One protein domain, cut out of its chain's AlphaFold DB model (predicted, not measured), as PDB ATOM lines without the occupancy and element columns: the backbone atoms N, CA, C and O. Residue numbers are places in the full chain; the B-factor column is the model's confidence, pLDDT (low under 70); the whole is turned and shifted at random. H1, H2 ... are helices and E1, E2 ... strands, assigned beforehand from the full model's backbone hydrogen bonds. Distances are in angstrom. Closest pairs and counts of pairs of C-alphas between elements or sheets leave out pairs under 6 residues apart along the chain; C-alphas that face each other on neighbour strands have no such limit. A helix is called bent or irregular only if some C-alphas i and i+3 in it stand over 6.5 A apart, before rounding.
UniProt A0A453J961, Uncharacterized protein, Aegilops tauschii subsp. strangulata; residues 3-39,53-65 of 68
ATOM      1  N   SER A   3     -36.357   8.620  29.487       88.12
ATOM      2  CA  SER A   3     -36.120   7.815  28.288       88.12
ATOM      3  C   SER A   3     -36.869   6.497  28.448       88.12
ATOM      4  O   SER A   3     -36.802   5.880  29.505       88.12
ATOM      5  N   MET A   4     -37.604   6.087  27.419       86.38
ATOM      6  CA  MET A   4     -38.414   4.869  27.415       86.38
ATOM      7  C   MET A   4     -38.147   4.095  26.131       86.38
ATOM      8  O   MET A   4     -38.241   4.659  25.040       86.38
ATOM      9  N   ARG A   5     -37.818   2.803  26.239       86.38
ATOM     10  CA  ARG A   5     -37.464   1.962  25.086       86.38
ATOM     11  C   ARG A   5     -38.457   0.822  24.889       86.38
ATOM     12  O   ARG A   5     -38.765   0.090  25.824       86.38
ATOM     13  N   HIS A   6     -38.864   0.621  23.639       84.38
ATOM     14  CA  HIS A   6     -39.743  -0.465  23.213       84.38
ATOM     15  C   HIS A   6     -39.102  -1.278  22.093       84.38
ATOM     16  O   HIS A   6     -38.674  -0.705  21.097       84.38
ATOM     17  N   GLY A   7     -39.090  -2.608  22.226       80.44
ATOM     18  CA  GLY A   7     -38.643  -3.514  21.159       80.44
ATOM     19  C   GLY A   7     -39.667  -3.701  20.032       80.44
ATOM     20  O   GLY A   7     -39.298  -4.067  18.923       80.44
ATOM     21  N   ASN A   8     -40.948  -3.419  20.297       73.50
ATOM     22  CA  ASN A   8     -42.023  -3.467  19.309       73.50
ATOM     23  C   ASN A   8     -42.623  -2.067  19.126       73.50
ATOM     24  O   ASN A   8     -43.074  -1.455  20.093       73.50
ATOM     25  N   ALA A   9     -42.619  -1.575  17.887       69.62
ATOM     26  CA  ALA A   9     -43.166  -0.273  17.521       69.62
ATOM     27  C   ALA A   9     -44.699  -0.227  17.598       69.62
ATOM     28  O   ALA A   9     -45.274   0.819  17.905       69.62
ATOM     29  N   HIS A  10     -45.362  -1.358  17.331       72.38
ATOM     30  CA  HIS A  10     -46.813  -1.441  17.345       72.38
ATOM     31  C   HIS A  10     -47.290  -1.248  18.789       72.38
ATOM     32  O   HIS A  10     -47.035  -2.082  19.655       72.38
ATOM     33  N   ASN A  11     -47.962  -0.122  19.040       76.50
ATOM     34  CA  ASN A  11     -48.482   0.311  20.342       76.50
ATOM     35  C   ASN A  11     -47.490   0.969  21.326       76.50
ATOM     36  O   ASN A  11     -47.882   1.267  22.452       76.50
ATOM     37  N   ALA A  12     -46.241   1.250  20.930       79.50
ATOM     38  CA  ALA A  12     -45.264   1.898  21.820       79.50
ATOM     39  C   ALA A  12     -45.743   3.279  22.309       79.50
ATOM     40  O   ALA A  12     -45.666   3.585  23.494       79.50
ATOM     41  N   ILE A  13     -46.304   4.087  21.405       83.12
ATOM     42  CA  ILE A  13     -46.791   5.427  21.749       83.12
ATOM     43  C   ILE A  13     -48.033   5.394  22.646       83.12
ATOM     44  O   ILE A  13     -48.112   6.182  23.579       83.12
ATOM     45  N   ALA A  14     -48.951   4.447  22.423       84.44
ATOM     46  CA  ALA A  14     -50.158   4.310  23.235       84.44
ATOM     47  C   ALA A  14     -49.808   3.977  24.690       84.44
ATOM     48  O   ALA A  14     -50.286   4.646  25.595       84.44
ATOM     49  N   LYS A  15     -48.882   3.035  24.914       81.81
ATOM     50  CA  LYS A  15     -48.422   2.696  26.268       81.81
ATOM     51  C   LYS A  15     -47.716   3.857  26.970       81.81
ATOM     52  O   LYS A  15     -47.829   4.007  28.182       81.81
ATOM     53  N   VAL A  16     -46.966   4.671  26.221       83.12
ATOM     54  CA  VAL A  16     -46.349   5.892  26.763       83.12
ATOM     55  C   VAL A  16     -47.433   6.888  27.172       83.12
ATOM     56  O   VAL A  16     -47.377   7.396  28.285       83.12
ATOM     57  N   CYS A  17     -48.432   7.132  26.322       83.94
ATOM     58  CA  CYS A  17     -49.562   8.004  26.647       83.94
ATOM     59  C   CYS A  17     -50.340   7.506  27.873       83.94
ATOM     60  O   CYS A  17     -50.540   8.286  28.798       83.94
ATOM     61  N   GLU A  18     -50.677   6.216  27.938       84.62
ATOM     62  CA  GLU A  18     -51.346   5.599  29.094       84.62
ATOM     63  C   GLU A  18     -50.548   5.800  30.392       84.62
ATOM     64  O   GLU A  18     -51.109   6.175  31.422       84.62
ATOM     65  N   ALA A  19     -49.224   5.607  30.354       82.00
ATOM     66  CA  ALA A  19     -48.365   5.818  31.518       82.00
ATOM     67  C   ALA A  19     -48.308   7.293  31.948       82.00
ATOM     68  O   ALA A  19     -48.299   7.586  33.143       82.00
ATOM     69  N   LEU A  20     -48.271   8.228  30.996       83.69
ATOM     70  CA  LEU A  20     -48.275   9.663  31.289       83.69
ATOM     71  C   LEU A  20     -49.608  10.112  31.898       83.69
ATOM     72  O   LEU A  20     -49.605  10.842  32.888       83.69
ATOM     73  N   GLU A  21     -50.728   9.647  31.338       83.19
ATOM     74  CA  GLU A  21     -52.079   9.925  31.833       83.19
ATOM     75  C   GLU A  21     -52.286   9.355  33.237       83.19
ATOM     76  O   GLU A  21     -52.720  10.078  34.133       83.19
ATOM     77  N   SER A  22     -51.895   8.096  33.468       82.06
ATOM     78  CA  SER A  22     -52.019   7.435  34.774       82.06
ATOM     79  C   SER A  22     -51.254   8.146  35.892       82.06
ATOM     80  O   SER A  22     -51.578   7.964  37.064       82.06
ATOM     81  N   LEU A  23     -50.217   8.907  35.546       79.19
ATOM     82  CA  LEU A  23     -49.337   9.581  36.498       79.19
ATOM     83  C   LEU A  23     -49.542  11.093  36.533       79.19
ATOM     84  O   LEU A  23     -48.802  11.784  37.232       79.19
ATOM     85  N   CYS A  24     -50.530  11.602  35.789       83.56
ATOM     86  CA  CYS A  24     -50.790  13.031  35.630       83.56
ATOM     87  C   CYS A  24     -49.518  13.817  35.255       83.56
ATOM     88  O   CYS A  24     -49.310  14.943  35.708       83.56
ATOM     89  N   LEU A  25     -48.643  13.208  34.447       84.44
ATOM     90  CA  LEU A  25     -47.368  13.796  34.055       84.44
ATOM     91  C   LEU A  25     -47.569  14.808  32.935       84.44
ATOM     92  O   LEU A  25     -48.075  14.482  31.860       84.44
ATOM     93  N   LYS A  26     -47.087  16.032  33.147       87.75
ATOM     94  CA  LYS A  26     -47.108  17.065  32.115       87.75
ATOM     95  C   LYS A  26     -45.833  17.008  31.281       87.75
ATOM     96  O   LYS A  26     -44.734  17.266  31.765       87.75
ATOM     97  N   VAL A  27     -45.987  16.671  30.003       88.81
ATOM     98  CA  VAL A  27     -44.893  16.664  29.024       88.81
ATOM     99  C   VAL A  27     -44.711  18.071  28.464       88.81
ATOM    100  O   VAL A  27     -45.638  18.647  27.903       88.81
ATOM    101  N   ILE A  28     -43.503  18.617  28.585       92.31
ATOM    102  CA  ILE A  28     -43.116  19.888  27.961       92.31
ATOM    103  C   ILE A  28     -42.627  19.648  26.533       92.31
ATOM    104  O   ILE A  28     -42.943  20.414  25.626       92.31
ATOM    105  N   SER A  29     -41.858  18.580  26.317       93.00
ATOM    106  CA  SER A  29     -41.404  18.188  24.984       93.00
ATOM    107  C   SER A  29     -41.129  16.692  24.895       93.00
ATOM    108  O   SER A  29     -40.816  16.032  25.889       93.00
ATOM    109  N   THR A  30     -41.234  16.151  23.681       91.88
ATOM    110  CA  THR A  30     -40.907  14.755  23.386       91.88
ATOM    111  C   THR A  30     -40.166  14.625  22.061       91.88
ATOM    112  O   THR A  30     -40.400  15.391  21.127       91.88
ATOM    113  N   SER A  31     -39.271  13.644  21.978       91.94
ATOM    114  CA  SER A  31     -38.694  13.166  20.729       91.94
ATOM    115  C   SER A  31     -38.781  11.646  20.659       91.94
ATOM    116  O   SER A  31     -38.651  10.945  21.664       91.94
ATOM    117  N   ILE A  32     -39.020  11.137  19.455       90.56
ATOM    118  CA  ILE A  32     -39.151   9.709  19.188       90.56
ATOM    119  C   ILE A  32     -38.085   9.338  18.165       90.56
ATOM    120  O   ILE A  32     -38.045   9.901  17.073       90.56
ATOM    121  N   THR A  33     -37.238   8.378  18.518       91.06
ATOM    122  CA  THR A  33     -36.168   7.883  17.655       91.06
ATOM    123  C   THR A  33     -36.374   6.399  17.403       91.06
ATOM    124  O   THR A  33     -36.320   5.590  18.331       91.06
ATOM    125  N   ALA A  34     -36.583   6.029  16.142       88.81
ATOM    126  CA  ALA A  34     -36.523   4.637  15.718       88.81
ATOM    127  C   ALA A  34     -35.055   4.205  15.567       88.81
ATOM    128  O   ALA A  34     -34.243   4.908  14.968       88.81
ATOM    129  N   VAL A  35     -34.715   3.046  16.116       85.50
ATOM    130  CA  VAL A  35     -33.406   2.395  16.012       85.50
ATOM    131  C   VAL A  35     -33.598   0.945  15.567       85.50
ATOM    132  O   VAL A  35     -34.701   0.411  15.642       85.50
ATOM    133  N   ALA A  36     -32.530   0.267  15.141       84.81
ATOM    134  CA  ALA A  36     -32.623  -1.115  14.650       84.81
ATOM    135  C   ALA A  36     -33.287  -2.093  15.645       84.81
ATOM    136  O   ALA A  36     -33.919  -3.058  15.232       84.81
ATOM    137  N   SER A  37     -33.169  -1.831  16.950       81.50
ATOM    138  CA  SER A  37     -33.745  -2.648  18.024       81.50
ATOM    139  C   SER A  37     -35.100  -2.157  18.555       81.50
ATOM    140  O   SER A  37     -35.557  -2.666  19.576       81.50
ATOM    141  N   GLY A  38     -35.733  -1.169  17.907       86.12
ATOM    142  CA  GLY A  38     -37.066  -0.681  18.273       86.12
ATOM    143  C   GLY A  38     -37.179   0.843  18.340       86.12
ATOM    144  O   GLY A  38     -36.577   1.555  17.546       86.12
ATOM    145  N   ILE A  39     -37.970   1.368  19.276       88.56
ATOM    146  CA  ILE A  39     -38.253   2.806  19.401       88.56
ATOM    147  C   ILE A  39     -37.828   3.314  20.778       88.56
ATOM    148  O   ILE A  39     -38.066   2.662  21.796       88.56
ATOM    149  N   ALA A  53     -37.563  11.818  41.121       72.25
ATOM    150  CA  ALA A  53     -37.424  11.015  39.903       72.25
ATOM    151  C   ALA A  53     -37.521   9.493  40.129       72.25
ATOM    152  O   ALA A  53     -37.960   8.770  39.234       72.25
ATOM    153  N   GLN A  54     -37.128   9.008  41.312       77.00
ATOM    154  CA  GLN A  54     -37.153   7.587  41.671       77.00
ATOM    155  C   GLN A  54     -38.591   7.050  41.729       77.00
ATOM    156  O   GLN A  54     -38.902   6.043  41.099       77.00
ATOM    157  N   THR A  55     -39.484   7.773  42.404       79.00
ATOM    158  CA  THR A  55     -40.900   7.412  42.524       79.00
ATOM    159  C   THR A  55     -41.586   7.382  41.161       79.00
ATOM    160  O   THR A  55     -42.326   6.451  40.858       79.00
ATOM    161  N   ILE A  56     -41.281   8.351  40.292       79.25
ATOM    162  CA  ILE A  56     -41.814   8.394  38.923       79.25
ATOM    163  C   ILE A  56     -41.336   7.172  38.121       79.25
ATOM    164  O   ILE A  56     -42.119   6.558  37.395       79.25
ATOM    165  N   LYS A  57     -40.065   6.781  38.274       78.38
ATOM    166  CA  LYS A  57     -39.507   5.596  37.611       78.38
ATOM    167  C   LYS A  57     -40.202   4.306  38.057       78.38
ATOM    168  O   LYS A  57     -40.612   3.520  37.205       78.38
ATOM    169  N   GLU A  58     -40.372   4.107  39.363       79.69
ATOM    170  CA  GLU A  58     -41.051   2.931  39.933       79.69
ATOM    171  C   GLU A  58     -42.517   2.851  39.489       79.69
ATOM    172  O   GLU A  58     -43.006   1.786  39.102       79.69
ATOM    173  N   MET A  59     -43.209   3.991  39.466       77.12
ATOM    174  CA  MET A  59     -44.591   4.078  39.010       77.12
ATOM    175  C   MET A  59     -44.746   3.674  37.538       77.12
ATOM    176  O   MET A  59     -45.608   2.851  37.227       77.12
ATOM    177  N   ILE A  60     -43.889   4.176  36.641       77.44
ATOM    178  CA  ILE A  60     -43.927   3.806  35.216       77.44
ATOM    179  C   ILE A  60     -43.603   2.328  35.021       77.44
ATOM    180  O   ILE A  60     -44.313   1.645  34.280       77.44
ATOM    181  N   GLN A  61     -42.574   1.807  35.692       76.44
ATOM    182  CA  GLN A  61     -42.201   0.391  35.590       76.44
ATOM    183  C   GLN A  61     -43.342  -0.534  36.032       76.44
ATOM    184  O   GLN A  61     -43.590  -1.549  35.381       76.44
ATOM    185  N   THR A  62     -44.074  -0.147  37.079       70.75
ATOM    186  CA  THR A  62     -45.207  -0.921  37.609       70.75
ATOM    187  C   THR A  62     -46.416  -0.915  36.668       70.75
ATOM    188  O   THR A  62     -47.108  -1.924  36.565       70.75
ATOM    189  N   HIS A  63     -46.663   0.186  35.950       64.00
ATOM    190  CA  HIS A  63     -47.889   0.358  35.157       64.00
ATOM    191  C   HIS A  63     -47.768  -0.044  33.683       64.00
ATOM    192  O   HIS A  63     -48.787  -0.251  33.033       64.00
ATOM    193  N   SER A  64     -46.558  -0.148  33.126       62.50
ATOM    194  CA  SER A  64     -46.410  -0.153  31.662       62.50
ATOM    195  C   SER A  64     -45.612  -1.326  31.069       62.50
ATOM    196  O   SER A  64     -45.656  -1.551  29.855       62.50
ATOM    197  N   ALA A  65     -44.915  -2.121  31.896       62.19
ATOM    198  CA  ALA A  65     -43.934  -3.123  31.446       62.19
ATOM    199  C   ALA A  65     -42.871  -2.535  30.485       62.19
ATOM    200  O   ALA A  65     -42.334  -3.231  29.620       62.19
TER     201      ALA A  65
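What this domain is: This is residues 3 to 39 and 53 to 65 of the 68 residues of an uncharacterized protein of Aegilops tauschii subsp. strangulata (UniProt A0A453J961). A long bent strand, E2, arches past the helix H1 and runs back in roughly the opposite sense, joined to it at one end and with a short strand, E1, near E2 and joined to the other end of H1. A second helix, H2, meets H1 at a steep angle through its residues 60 to 64; close contacts between the parts are few, and the two strands do not pair with each other to make a sheet. The printed part has 50 residues with two named helices and two named strands, in the order E1, H1, E2, H2, and the class is mixed, helices and strands. The whole is compact, with a radius of gyration of the C-alphas of 11.2 A. The C-alphas span 30 by 23 by 18 A along their three main axes.

How they stand to each other: Begin at the first printed residue with E1, the strand of residues 3 to 6, and pass over a tight link of 5 residues to H1, the helix of residues 12 to 22. Their closest C-alphas are those of His 6 and Ala 12, 6.2 A apart, the one pair within 8 A. A second tight link, of 3 residues, takes you to E2, the strand of residues 26 to 35. H1 and E2 also have one pair of C-alphas within 8 A, those of Leu 20 and Lys 26, 7.5 A apart, while their centres are 12.0 A apart. Look at residue 29, where E2 bends by 64 degrees. E1 and E2 are near each other, with 9 pairs of C-alphas within 10 A but no pair within 8 A. Each of these strands pairs with no named strand. Just beyond E2, look for a short antiparallel pairing of residues 34 to 35, which belong to E2, with residues 38 to 39. Then turn to H2, the helix of residues 53 to 64, which touches H1 with residues 60 to 64 alone. The closest C-alphas of the two helices are those of Ala 19 and Ile 60, 6.1 A apart. Their lines stand at a steep tilt of 61 degrees, and they run opposite ways. H2 is apart from both E1 and E2. In the backbones of H1 and H2 you will find every O i to N i+4 pair within hydrogen-bond range.

Where its parts are: Find C-alpha 3 at (-36.120, 7.815, 28.288), where E1 begins; its residues 3 to 6 end at His 6. Next find C-alpha 12 at (-45.264, 1.898, 21.820); from there H1 runs through residues 12 to 22, 15.6 A from first to last C-alpha. E2 runs from Lys 26 to Val 35, 25.7 A from first to last C-alpha, and is the longest strand by residues. H2 is the longest helix by residues, with 12 from Ala 53 to Ser 64, and measures 16.5 A; its last C-alpha, 64, is at (-46.410, -0.153, 31.662). Neither helix is bent.

The domain as a whole: The two C-alphas farthest apart are those of Cys 24 and Ala 36, at 31.1 A. From the first printed C-alpha, of Ser 3, to the last, of Ala 65, it is 13.8 A. Look for the cut after residue 39: residues 40 to 52 are not printed, and C-alphas 39 and 53 are 22.1 A apart across it. The link from E2 to H2 runs across this cut, and the two links printed whole are tight. In the B-factor column the mean pLDDT of the printed part is 81.5; the model's confidence is low, under 70, at residue 9 and at residues 63 to 65.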